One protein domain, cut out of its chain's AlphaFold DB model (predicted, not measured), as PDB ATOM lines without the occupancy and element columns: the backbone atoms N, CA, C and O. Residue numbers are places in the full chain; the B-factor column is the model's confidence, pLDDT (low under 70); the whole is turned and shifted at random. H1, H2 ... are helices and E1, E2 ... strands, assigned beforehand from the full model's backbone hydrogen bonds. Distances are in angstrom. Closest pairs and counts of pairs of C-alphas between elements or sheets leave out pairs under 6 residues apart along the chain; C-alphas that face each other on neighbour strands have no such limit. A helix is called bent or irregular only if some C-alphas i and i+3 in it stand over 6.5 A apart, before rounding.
ATOM      1  N   ILE A   3     -11.170 -40.164  16.557       95.94
ATOM      2  CA  ILE A   3     -10.127 -39.166  16.276       95.94
ATOM      3  C   ILE A   3     -10.735 -37.828  15.857       95.94
ATOM      4  O   ILE A   3     -10.317 -36.798  16.374       95.94
ATOM      5  N   ASP A   4     -11.752 -37.828  14.991       96.06
ATOM      6  CA  ASP A   4     -12.419 -36.590  14.560       96.06
ATOM      7  C   ASP A   4     -13.080 -35.880  15.746       96.06
ATOM      8  O   ASP A   4     -13.010 -34.658  15.872       96.06
ATOM      9  N   PHE A   5     -13.700 -36.657  16.641       97.44
ATOM     10  CA  PHE A   5     -14.266 -36.134  17.878       97.44
ATOM     11  C   PHE A   5     -13.186 -35.459  18.732       97.44
ATOM     12  O   PHE A   5     -13.346 -34.302  19.107       97.44
ATOM     13  N   LEU A   6     -12.055 -36.128  18.976       97.00
ATOM     14  CA  LEU A   6     -10.961 -35.550  19.760       97.00
ATOM     15  C   LEU A   6     -10.333 -34.323  19.096       97.00
ATOM     16  O   LEU A   6     -10.058 -33.354  19.795       97.00
ATOM     17  N   MET A   7     -10.141 -34.329  17.774       97.00
ATOM     18  CA  MET A   7      -9.676 -33.150  17.034       97.00
ATOM     19  C   MET A   7     -10.611 -31.959  17.277       97.00
ATOM     20  O   MET A   7     -10.151 -30.864  17.593       97.00
ATOM     21  N   ASN A   8     -11.925 -32.178  17.199       96.62
ATOM     22  CA  ASN A   8     -12.906 -31.121  17.423       96.62
ATOM     23  C   ASN A   8     -12.932 -30.630  18.874       96.62
ATOM     24  O   ASN A   8     -13.088 -29.435  19.087       96.62
ATOM     25  N   GLU A   9     -12.807 -31.518  19.864       96.75
ATOM     26  CA  GLU A   9     -12.827 -31.146  21.287       96.75
ATOM     27  C   GLU A   9     -11.540 -30.432  21.720       96.75
ATOM     28  O   GLU A   9     -11.594 -29.386  22.363       96.75
ATOM     29  N   VAL A  10     -10.375 -30.977  21.351       95.50
ATOM     30  CA  VAL A  10      -9.064 -30.455  21.770       95.50
ATOM     31  C   VAL A  10      -8.799 -29.077  21.175       95.50
ATOM     32  O   VAL A  10      -8.262 -28.216  21.862       95.50
ATOM     33  N   PHE A  11      -9.227 -28.849  19.932       95.81
ATOM     34  CA  PHE A  11      -9.031 -27.581  19.232       95.81
ATOM     35  C   PHE A  11     -10.311 -26.730  19.174       95.81
ATOM     36  O   PHE A  11     -10.391 -25.772  18.400       95.81
ATOM     37  N   ARG A  12     -11.323 -27.030  20.007       91.00
ATOM     38  CA  ARG A  12     -12.545 -26.223  20.115       91.00
ATOM     39  C   ARG A  12     -12.169 -24.819  20.592       91.00
ATOM     40  O   ARG A  12     -11.936 -24.606  21.778       91.00
ATOM     41  N   ASN A  13     -12.147 -23.858  19.672       88.19
ATOM     42  CA  ASN A  13     -11.774 -22.452  19.897       88.19
ATOM     43  C   ASN A  13     -10.266 -22.176  20.005       88.19
ATOM     44  O   ASN A  13      -9.875 -21.136  20.534       88.19
ATOM     45  N   GLN A  14      -9.418 -23.073  19.507       88.62
ATOM     46  CA  GLN A  14      -7.977 -22.837  19.440       88.62
ATOM     47  C   GLN A  14      -7.471 -23.140  18.035       88.62
ATOM     48  O   GLN A  14      -7.915 -24.090  17.391       88.62
ATOM     49  N   GLN A  15      -6.544 -22.319  17.546       90.94
ATOM     50  CA  GLN A  15      -5.859 -22.620  16.298       90.94
ATOM     51  C   GLN A  15      -4.958 -23.839  16.512       90.94
ATOM     52  O   GLN A  15      -4.270 -23.940  17.527       90.94
ATOM     53  N   ILE A  16      -4.954 -24.755  15.544       94.75
ATOM     54  CA  ILE A  16      -3.979 -25.844  15.520       94.75
ATOM     55  C   ILE A  16      -2.584 -25.207  15.400       94.75
ATOM     56  O   ILE A  16      -2.369 -24.447  14.451       94.75
ATOM     57  N   PRO A  17      -1.656 -25.467  16.339       94.56
ATOM     58  CA  PRO A  17      -0.318 -24.890  16.282       94.56
ATOM     59  C   PRO A  17       0.411 -25.363  15.025       94.56
ATOM     60  O   PRO A  17       0.116 -26.431  14.496       94.56
ATOM     61  N   GLU A  18       1.398 -24.601  14.566       97.31
ATOM     62  CA  GLU A  18       2.341 -25.124  13.577       97.31
ATOM     63  C   GLU A  18       3.122 -26.299  14.178       97.31
ATOM     64  O   GLU A  18       3.455 -26.297  15.369       97.31
ATOM     65  N   TYR A  19       3.384 -27.321  13.362       97.75
ATOM     66  CA  TYR A  19       4.055 -28.536  13.808       97.75
ATOM     67  C   TYR A  19       4.876 -29.199  12.702       97.75
ATOM     68  O   TYR A  19       4.559 -29.095  11.512       97.75
ATOM     69  N   SER A  20       5.898 -29.947  13.110       97.81
ATOM     70  CA  SER A  20       6.646 -30.883  12.272       97.81
ATOM     71  C   SER A  20       6.234 -32.326  12.562       97.81
ATOM     72  O   SER A  20       5.796 -32.673  13.661       97.81
ATOM     73  N   VAL A  21       6.346 -33.183  11.546       97.38
ATOM     74  CA  VAL A  21       6.064 -34.620  11.649       97.38
ATOM     75  C   VAL A  21       7.363 -35.389  11.466       97.38
ATOM     76  O   VAL A  21       8.074 -35.177  10.484       97.38
ATOM     77  N   HIS A  22       7.639 -36.308  12.385       95.88
ATOM     78  CA  HIS A  22       8.844 -37.127  12.394       95.88
ATOM     79  C   HIS A  22       8.436 -38.597  12.366       95.88
ATOM     80  O   HIS A  22       7.961 -39.143  13.364       95.88
ATOM     81  N   ASP A  23       8.585 -39.227  11.207       93.75
ATOM     82  CA  ASP A  23       8.208 -40.621  11.011       93.75
ATOM     83  C   ASP A  23       9.361 -41.561  11.378       93.75
ATOM     84  O   ASP A  23      10.502 -41.387  10.948       93.75
ATOM     85  N   GLY A  24       9.031 -42.588  12.152       92.56
ATOM     86  CA  GLY A  24       9.859 -43.753  12.417       92.56
ATOM     87  C   GLY A  24       9.145 -45.034  11.994       92.56
ATOM     88  O   GLY A  24       7.959 -45.043  11.670       92.56
ATOM     89  N   SER A  25       9.859 -46.158  12.029       89.69
ATOM     90  CA  SER A  25       9.291 -47.463  11.651       89.69
ATOM     91  C   SER A  25       8.260 -48.013  12.647       89.69
ATOM     92  O   SER A  25       7.480 -48.888  12.280       89.69
ATOM     93  N   VAL A  26       8.260 -47.525  13.895       91.75
ATOM     94  CA  VAL A  26       7.370 -47.993  14.978       91.75
ATOM     95  C   VAL A  26       6.454 -46.890  15.504       91.75
ATOM     96  O   VAL A  26       5.331 -47.168  15.919       91.75
ATOM     97  N   PHE A  27       6.910 -45.639  15.493       94.94
ATOM     98  CA  PHE A  27       6.162 -44.481  15.973       94.94
ATOM     99  C   PHE A  27       6.318 -43.316  14.999       94.94
ATOM    100  O   PHE A  27       7.342 -43.187  14.341       94.94
ATOM    101  N   THR A  28       5.319 -42.449  14.970       96.00
ATOM    102  CA  THR A  28       5.383 -41.100  14.416       96.00
ATOM    103  C   THR A  28       5.300 -40.123  15.581       96.00
ATOM    104  O   THR A  28       4.459 -40.293  16.472       96.00
ATOM    105  N   ALA A  29       6.152 -39.101  15.574       97.06
ATOM    106  CA  ALA A  29       6.068 -37.967  16.484       97.06
ATOM    107  C   ALA A  29       5.546 -36.721  15.761       97.06
ATOM    108  O   ALA A  29       5.831 -36.501  14.582       97.06
ATOM    109  N   VAL A  30       4.798 -35.905  16.493       97.62
ATOM    110  CA  VAL A  30       4.440 -34.536  16.126       97.62
ATOM    111  C   VAL A  30       5.065 -33.616  17.160       97.62
ATOM    112  O   VAL A  30       4.813 -33.794  18.351       97.62
ATOM    113  N   GLU A  31       5.865 -32.662  16.697       97.25
ATOM    114  CA  GLU A  31       6.487 -31.619  17.512       97.25
ATOM    115  C   GLU A  31       5.860 -30.275  17.136       97.25
ATOM    116  O   GLU A  31       5.925 -29.844  15.986       97.25
ATOM    117  N   CYS A  32       5.192 -29.642  18.092       96.19
ATOM    118  CA  CYS A  32       4.587 -28.330  17.919       96.19
ATOM    119  C   CYS A  32       5.616 -27.221  18.164       96.19
ATOM    120  O   CYS A  32       6.543 -27.380  18.956       96.19
ATOM    121  N   ILE A  33       5.411 -26.056  17.543       95.00
ATOM    122  CA  ILE A  33       6.300 -24.887  17.688       95.00
ATOM    123  C   ILE A  33       6.428 -24.382  19.138       95.00
ATOM    124  O   ILE A  33       7.405 -23.726  19.487       95.00
ATOM    125  N   ASP A  34       5.457 -24.704  19.995       91.06
ATOM    126  CA  ASP A  34       5.475 -24.411  21.431       91.06
ATOM    127  C   ASP A  34       6.259 -25.451  22.262       91.06
ATOM    128  O   ASP A  34       6.230 -25.412  23.493       91.06
ATOM    129  N   GLY A  35       6.965 -26.376  21.599       90.88
ATOM    130  CA  GLY A  35       7.810 -27.406  22.206       90.88
ATOM    131  C   GLY A  35       7.050 -28.630  22.717       90.88
ATOM    132  O   GLY A  35       7.649 -29.512  23.334       90.88
ATOM    133  N   LYS A  36       5.732 -28.705  22.500       94.94
ATOM    134  CA  LYS A  36       4.944 -29.877  22.887       94.94
ATOM    135  C   LYS A  36       5.113 -31.003  21.877       94.94
ATOM    136  O   LYS A  36       4.944 -30.801  20.678       94.94
ATOM    137  N   THR A  37       5.318 -32.215  22.384       96.50
ATOM    138  CA  THR A  37       5.522 -33.399  21.547       96.50
ATOM    139  C   THR A  37       4.511 -34.479  21.876       96.50
ATOM    140  O   THR A  37       4.320 -34.848  23.033       96.50
ATOM    141  N   GLY A  38       3.879 -35.017  20.841       97.06
ATOM    142  CA  GLY A  38       2.999 -36.172  20.945       97.06
ATOM    143  C   GLY A  38       3.448 -37.286  20.020       97.06
ATOM    144  O   GLY A  38       4.058 -37.047  18.982       97.06
ATOM    145  N   ILE A  39       3.154 -38.523  20.408       97.12
ATOM    146  CA  ILE A  39       3.566 -39.710  19.661       97.12
ATOM    147  C   ILE A  39       2.372 -40.605  19.373       97.12
ATOM    148  O   ILE A  39       1.413 -40.670  20.146       97.12
ATOM    149  N   CYS A  40       2.444 -41.329  18.267       96.75
ATOM    150  CA  CYS A  40       1.489 -42.365  17.914       96.75
ATOM    151  C   CYS A  40       2.224 -43.519  17.241       96.75
ATOM    152  O   CYS A  40       3.128 -43.298  16.446       96.75
ATOM    153  N   ALA A  41       1.847 -44.758  17.542       93.81
ATOM    154  CA  ALA A  41       2.399 -45.916  16.852       93.81
ATOM    155  C   ALA A  41       2.122 -45.831  15.341       93.81
ATOM    156  O   ALA A  41       0.981 -45.625  14.917       93.81
ATOM    157  N   ALA A  42       3.175 -46.021  14.555       83.19
ATOM    158  CA  ALA A  42       3.124 -46.167  13.115       83.19
ATOM    159  C   ALA A  42       2.894 -47.654  12.819       83.19
ATOM    160  O   ALA A  42       3.796 -48.479  12.952       83.19
ATOM    161  N   MET A  43       1.656 -48.038  12.491       72.12
ATOM    162  CA  MET A  43       1.417 -49.376  11.941       72.12
ATOM    163  C   MET A  43       1.894 -49.374  10.487       72.12
ATOM    164  O   MET A  43       1.676 -48.401   9.767       72.12
ATOM    165  N   SER A  44       2.551 -50.451  10.057       55.69
ATOM    166  CA  SER A  44       3.152 -50.593   8.730       55.69
ATOM    167  C   SER A  44       2.099 -50.633   7.610       55.69
ATOM    168  O   SER A  44       1.767 -51.696   7.087       55.69
ATOM    169  N   SER A  45       1.560 -49.482   7.229       52.47
ATOM    170  CA  SER A  45       0.803 -49.292   5.987       52.47
ATOM    171  C   SER A  45       1.183 -47.949   5.365       52.47
ATOM    172  O   SER A  45       0.372 -47.041   5.207       52.47
ATOM    173  N   ASN A  46       2.456 -47.835   4.978       53.56
ATOM    174  CA  ASN A  46       3.085 -46.602   4.484       53.56
ATOM    175  C   ASN A  46       2.414 -45.963   3.245       53.56
ATOM    176  O   ASN A  46       2.781 -44.849   2.884       53.56
ATOM    177  N   ASN A  47       1.425 -46.609   2.612       62.94
ATOM    178  CA  ASN A  47       0.796 -46.124   1.379       62.94
ATOM    179  C   ASN A  47      -0.668 -45.662   1.524       62.94
ATOM    180  O   ASN A  47      -1.197 -45.082   0.575       62.94
ATOM    181  N   ASP A  48      -1.330 -45.862   2.671       83.44
ATOM    182  CA  ASP A  48      -2.679 -45.313   2.887       83.44
ATOM    183  C   ASP A  48      -2.591 -43.912   3.508       83.44
ATOM    184  O   ASP A  48      -2.365 -43.743   4.709       83.44
ATOM    185  N   LYS A  49      -2.812 -42.886   2.677       86.00
ATOM    186  CA  LYS A  49      -2.820 -41.480   3.107       86.00
ATOM    187  C   LYS A  49      -3.849 -41.207   4.204       86.00
ATOM    188  O   LYS A  49      -3.581 -40.400   5.091       86.00
ATOM    189  N   THR A  50      -5.003 -41.871   4.169       87.75
ATOM    190  CA  THR A  50      -6.063 -41.677   5.167       87.75
ATOM    191  C   THR A  50      -5.606 -42.199   6.519       87.75
ATOM    192  O   THR A  50      -5.722 -41.503   7.528       87.75
ATOM    193  N   PHE A  51      -5.040 -43.403   6.543       89.31
ATOM    194  CA  PHE A  51      -4.516 -43.991   7.767       89.31
ATOM    195  C   PHE A  51      -3.325 -43.198   8.321       89.31
ATOM    196  O   PHE A  51      -3.284 -42.905   9.517       89.31
ATOM    197  N   ARG A  52      -2.408 -42.753   7.451       91.50
ATOM    198  CA  ARG A  52      -1.302 -41.877   7.859       91.50
ATOM    199  C   ARG A  52      -1.811 -40.570   8.474       91.50
ATOM    200  O   ARG A  52      -1.300 -40.147   9.507       91.50
ATOM    201  N   ASN A  53      -2.832 -39.946   7.886       93.44
ATOM    202  CA  ASN A  53      -3.425 -38.729   8.442       93.44
ATOM    203  C   ASN A  53      -3.979 -38.957   9.853       93.44
ATOM    204  O   ASN A  53      -3.767 -38.113  10.719       93.44
ATOM    205  N   ARG A  54      -4.602 -40.112  10.122       94.69
ATOM    206  CA  ARG A  54      -5.071 -40.466  11.474       94.69
ATOM    207  C   ARG A  54      -3.926 -40.614  12.470       94.69
ATOM    208  O   ARG A  54      -4.060 -40.159  13.599       94.69
ATOM    209  N   ILE A  55      -2.803 -41.213  12.065       95.75
ATOM    210  CA  ILE A  55      -1.602 -41.306  12.913       95.75
ATOM    211  C   ILE A  55      -1.113 -39.904  13.293       95.75
ATOM    212  O   ILE A  55      -0.882 -39.635  14.472       95.75
ATOM    213  N   VAL A  56      -0.999 -39.000  12.314       96.69
ATOM    214  CA  VAL A  56      -0.555 -37.619  12.559       96.69
ATOM    215  C   VAL A  56      -1.547 -36.865  13.441       96.69
ATOM    216  O   VAL A  56      -1.130 -36.226  14.398       96.69
ATOM    217  N   GLN A  57      -2.851 -36.974  13.177       97.00
ATOM    218  CA  GLN A  57      -3.889 -36.354  14.008       97.00
ATOM    219  C   GLN A  57      -3.844 -36.869  15.449       97.00
ATOM    220  O   GLN A  57      -3.895 -36.075  16.382       97.00
ATOM    221  N   GLN A  58      -3.695 -38.181  15.649       97.56
ATOM    222  CA  GLN A  58      -3.562 -38.775  16.979       97.56
ATOM    223  C   GLN A  58      -2.305 -38.265  17.700       97.56
ATOM    224  O   GLN A  58      -2.385 -37.896  18.870       97.56
ATOM    225  N   ALA A  59      -1.155 -38.214  17.020       97.62
ATOM    226  CA  ALA A  59       0.079 -37.675  17.591       97.62
ATOM    227  C   ALA A  59      -0.060 -36.180  17.935       97.62
ATOM    228  O   ALA A  59       0.347 -35.757  19.014       97.62
ATOM    229  N   LEU A  60      -0.711 -35.396  17.075       98.00
ATOM    230  CA  LEU A  60      -1.007 -33.987  17.320       98.00
ATOM    231  C   LEU A  60      -1.952 -33.796  18.516       98.00
ATOM    232  O   LEU A  60      -1.667 -32.970  19.378       98.00
ATOM    233  N   ILE A  61      -3.023 -34.586  18.635       97.75
ATOM    234  CA  ILE A  61      -3.881 -34.604  19.832       97.75
ATOM    235  C   ILE A  61      -3.030 -34.878  21.075       97.75
ATOM    236  O   ILE A  61      -3.090 -34.119  22.043       97.75
ATOM    237  N   ASN A  62      -2.203 -35.927  21.033       97.75
ATOM    238  CA  ASN A  62      -1.350 -36.323  22.150       97.75
ATOM    239  C   ASN A  62      -0.369 -35.211  22.547       97.75
ATOM    240  O   ASN A  62      -0.129 -35.046  23.736       97.75
ATOM    241  N   SER A  63       0.134 -34.404  21.604       96.62
ATOM    242  CA  SER A  63       1.014 -33.268  21.932       96.62
ATOM    243  C   SER A  63       0.335 -32.261  22.867       96.62
ATOM    244  O   SER A  63       0.971 -31.689  23.747       96.62
ATOM    245  N   GLN A  64      -0.982 -32.082  22.731       95.62
ATOM    246  CA  GLN A  64      -1.734 -31.116  23.526       95.62
ATOM    247  C   GLN A  64      -2.223 -31.699  24.852       95.62
ATOM    248  O   GLN A  64      -2.264 -30.984  25.850       95.62
ATOM    249  N   VAL A  65      -2.588 -32.985  24.877       95.56
ATOM    250  CA  VAL A  65      -3.250 -33.602  26.043       95.56
ATOM    251  C   VAL A  65      -2.338 -34.498  26.888       95.56
ATOM    252  O   VAL A  65      -2.682 -34.803  28.029       95.56
ATOM    253  N   ASN A  66      -1.162 -34.879  26.383       95.56
ATOM    254  CA  ASN A  66      -0.150 -35.646  27.119       95.56
ATOM    255  C   ASN A  66       1.010 -34.723  27.521       95.56
ATOM    256  O   ASN A  66       2.128 -34.870  27.034       95.56
ATOM    257  N   ASN A  67       0.738 -33.752  28.391       86.81
ATOM    258  CA  ASN A  67       1.680 -32.716  28.798       86.81
ATOM    259  C   ASN A  67       1.976 -32.809  30.298       86.81
ATOM    260  O   ASN A  67       1.051 -32.831  31.101       86.81
ATOM    261  N   ILE A  68       3.255 -32.780  30.682       81.44
ATOM    262  CA  ILE A  68       3.708 -32.901  32.079       81.44
ATOM    263  C   ILE A  68       3.104 -31.862  33.039       81.44
ATOM    264  O   ILE A  68       3.038 -32.100  34.240       81.44
ATOM    265  N   ASN A  69       2.640 -30.724  32.519       80.88
ATOM    266  CA  ASN A  69       2.019 -29.662  33.309       80.88
ATOM    267  C   ASN A  69       0.539 -29.924  33.636       80.88
ATOM    268  O   ASN A  69      -0.097 -29.104  34.296       80.88
ATOM    269  N   LEU A  70      -0.032 -31.030  33.157       81.62
ATOM    270  CA  LEU A  70      -1.396 -31.437  33.472       81.62
ATOM    271  C   LEU A  70      -1.417 -32.406  34.657       81.62
ATOM    272  O   LEU A  70      -0.462 -33.133  34.924       81.62
ATOM    273  N   SER A 192      11.570 -35.864  27.088       92.00
ATOM    274  CA  SER A 192      12.836 -35.442  26.485       92.00
ATOM    275  C   SER A 192      12.695 -35.275  24.974       92.00
ATOM    276  O   SER A 192      12.057 -36.099  24.315       92.00
ATOM    277  N   GLY A 193      13.351 -34.248  24.422       86.81
ATOM    278  CA  GLY A 193      13.475 -34.044  22.973       86.81
ATOM    279  C   GLY A 193      14.197 -35.194  22.260       86.81
ATOM    280  O   GLY A 193      13.926 -35.466  21.089       86.81
ATOM    281  N   ASP A 194      15.022 -35.965  22.980       94.44
ATOM    282  CA  ASP A 194      15.704 -37.152  22.444       94.44
ATOM    283  C   ASP A 194      14.730 -38.245  21.980       94.44
ATOM    284  O   ASP A 194      15.099 -39.104  21.173       94.44
ATOM    285  N   ALA A 195      13.470 -38.203  22.436       95.31
ATOM    286  CA  ALA A 195      12.421 -39.098  21.964       95.31
ATOM    287  C   ALA A 195      12.259 -39.036  20.438       95.31
ATOM    288  O   ALA A 195      12.094 -40.077  19.805       95.31
ATOM    289  N   ILE A 196      12.341 -37.843  19.839       96.06
ATOM    290  CA  ILE A 196      12.177 -37.657  18.390       96.06
ATOM    291  C   ILE A 196      13.320 -38.347  17.645       96.06
ATOM    292  O   ILE A 196      13.079 -39.156  16.748       96.06
ATOM    293  N   SER A 197      14.560 -38.100  18.070       96.19
ATOM    294  CA  SER A 197      15.745 -38.760  17.518       96.19
ATOM    295  C   SER A 197      15.655 -40.280  17.654       96.19
ATOM    296  O   SER A 197      15.934 -41.006  16.700       96.19
ATOM    297  N   ALA A 198      15.222 -40.790  18.809       95.88
ATOM    298  CA  ALA A 198      15.024 -42.222  19.014       95.88
ATOM    299  C   ALA A 198      13.970 -42.796  18.049       95.88
ATOM    300  O   ALA A 198      14.189 -43.852  17.453       95.88
ATOM    301  N   ILE A 199      12.852 -42.091  17.853       95.12
ATOM    302  CA  ILE A 199      11.767 -42.497  16.951       95.12
ATOM    303  C   ILE A 199      12.240 -42.562  15.499       95.12
ATOM    304  O   ILE A 199      12.026 -43.588  14.853       95.12
ATOM    305  N   ILE A 200      12.927 -41.527  15.011       94.56
ATOM    306  CA  ILE A 200      13.488 -41.493  13.647       94.56
ATOM    307  C   ILE A 200      14.425 -42.689  13.420       94.56
ATOM    308  O   ILE A 200      14.399 -43.316  12.363       94.56
ATOM    309  N   ASN A 201      15.194 -43.071  14.443       94.56
ATOM    310  CA  ASN A 201      16.079 -44.239  14.412       94.56
ATOM    311  C   ASN A 201      15.357 -45.588  14.631       94.56
ATOM    312  O   ASN A 201      16.007 -46.623  14.778       94.56
ATOM    313  N   GLY A 202      14.022 -45.608  14.656       91.12
ATOM    314  CA  GLY A 202      13.223 -46.832  14.743       91.12
ATOM    315  C   GLY A 202      13.084 -47.408  16.153       91.12
ATOM    316  O   GLY A 202      12.872 -48.614  16.305       91.12
ATOM    317  N   ALA A 203      13.206 -46.584  17.200       89.56
ATOM    318  CA  ALA A 203      13.028 -47.039  18.575       89.56
ATOM    319  C   ALA A 203      11.642 -47.666  18.793       89.56
ATOM    320  O   ALA A 203      10.603 -47.026  18.639       89.56
ATOM    321  N   GLY A 204      11.632 -48.928  19.224       86.94
ATOM    322  CA  GLY A 204      10.431 -49.577  19.740       86.94
ATOM    323  C   GLY A 204      10.091 -49.125  21.163       86.94
ATOM    324  O   GLY A 204      10.874 -48.443  21.825       86.94
ATOM    325  N   THR A 205       8.946 -49.574  21.686       84.31
ATOM    326  CA  THR A 205       8.409 -49.147  22.995       84.31
ATOM    327  C   THR A 205       9.417 -49.249  24.145       84.31
ATOM    328  O   THR A 205       9.478 -48.363  24.993       84.31
ATOM    329  N   ARG A 206      10.231 -50.314  24.185       86.06
ATOM    330  CA  ARG A 206      11.240 -50.503  25.241       86.06
ATOM    331  C   ARG A 206      12.357 -49.463  25.154       86.06
ATOM    332  O   ARG A 206      12.713 -48.889  26.176       86.06
ATOM    333  N   SER A 207      12.868 -49.206  23.954       91.00
ATOM    334  CA  SER A 207      13.935 -48.227  23.717       91.00
ATOM    335  C   SER A 207      13.452 -46.787  23.877       91.00
ATOM    336  O   SER A 207      14.243 -45.927  24.236       91.00
ATOM    337  N   LEU A 208      12.159 -46.533  23.647       92.88
ATOM    338  CA  LEU A 208      11.551 -45.216  23.838       92.88
ATOM    339  C   LEU A 208      11.230 -44.919  25.313       92.88
ATOM    340  O   LEU A 208      11.158 -43.761  25.702       92.88
ATOM    341  N   SER A 209      11.073 -45.954  26.147       91.44
ATOM    342  CA  SER A 209      10.662 -45.814  27.551       91.44
ATOM    343  C   SER A 209      11.482 -44.842  28.417       91.44
ATOM    344  O   SER A 209      10.855 -44.193  29.247       91.44
ATOM    345  N   PRO A 210      12.811 -44.660  28.243       95.12
ATOM    346  CA  PRO A 210      13.568 -43.678  29.026       95.12
ATOM    347  C   PRO A 210      13.147 -42.224  28.778       95.12
ATOM    348  O   PRO A 210      13.394 -41.368  29.619       95.12
TER     349      PRO A 210
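AT A GLANCE: This is residues 3 to 70 and 192 to 210 of the 219 residues of the protein "DUF364 domain-containing protein" of Marinilabiliales bacterium (UniProt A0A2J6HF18). A small sheet of three antiparallel strands sits in the middle, with the long helix H2 slantwise over one face and the short helix H3 over the other. H1 packs on the side of H2 that is away from the sheet, and H4 folds back beside H3 as a short helical hairpin. The printed part has 87 residues, with four named helices and three named strands in the order H1, E1, E2, E3, H2, H3, H4; the sheet runs E1, E2, E3, and the class is mixed, helices and strands. The whole is compact, with a radius of gyration of the C-alphas of 12.7 A and spans of 36 by 32 by 19 A.

IN THESE COORDINATES: H1 is residues 3 to 10, 10.4 A long, and begins at C-alpha 3 at (-10.127, -39.166, 16.276). E1 is residues 19 to 23, 13.1 A; E2 is residues 27 to 32, 16.3 A; E3 is residues 37 to 41, 13.7 A. H2, residues 49 to 65, measures 24.3 A and begins at C-alpha 49 at (-2.820, -41.480, 3.107). H3 is residues 194 to 200, 10.1 A. H4, residues 205 to 210, 9.6 A, is irregular, with C-alphas 207 and 210 7.0 A apart, and ends at C-alpha 210 at (13.568, -43.678, 29.026).

HOW THE PARTS SIT: E1, E2 and E3 form a meander, each strand the antiparallel neighbour of the one before. In the hairpin E1 and E2, N 20 and O 31 are 2.9 A apart, within hydrogen-bond range; in the hairpin E2 and E3, N 28 and O 40 are 2.8 A apart, also within range. H2 and H3 are on opposite faces of the sheet, an arrangement of three layers, helices on both faces of a sheet. H2 has a height over the sheet of 7.5 A and stands at 48 degrees to E2 on the local plane; its closest C-alphas to E3 are those of Ser 63 and Gly 38, 3.7 A. H3, at a height over the sheet of 8.6 A, lies over E2, slantwise to the strands at 41 degrees on the local plane; the closest C-alphas of the two are those of Ile 199 and Phe 27, 6.0 A. H1 is not on the sheet but touches H2, closest at the C-alphas of Met 7 and Ile 61, 6.6 A, at a shallow tilt of 28 degrees, the same way. H4 touches H3, closest at the C-alphas of Leu 208 and Ala 195, 6.5 A, at a shallow tilt of 21 degrees, opposite ways. H2 and H4 are apart. In H1 and H3 every O i to N i+4 pair is within hydrogen-bond range; in H2 12 of 13 are, in H4 1 of 2.

THE WHOLE: The two farthest C-alphas, those of Asn 13 and Arg 206, are 36.7 A apart. Residues 71 to 191 are not printed, and C-alphas 70 and 192 are 16.4 A apart across the cut. Of the links that are printed whole, none is long. Mean pLDDT of the printed part is 91.4; residues 44 to 47 are under 70.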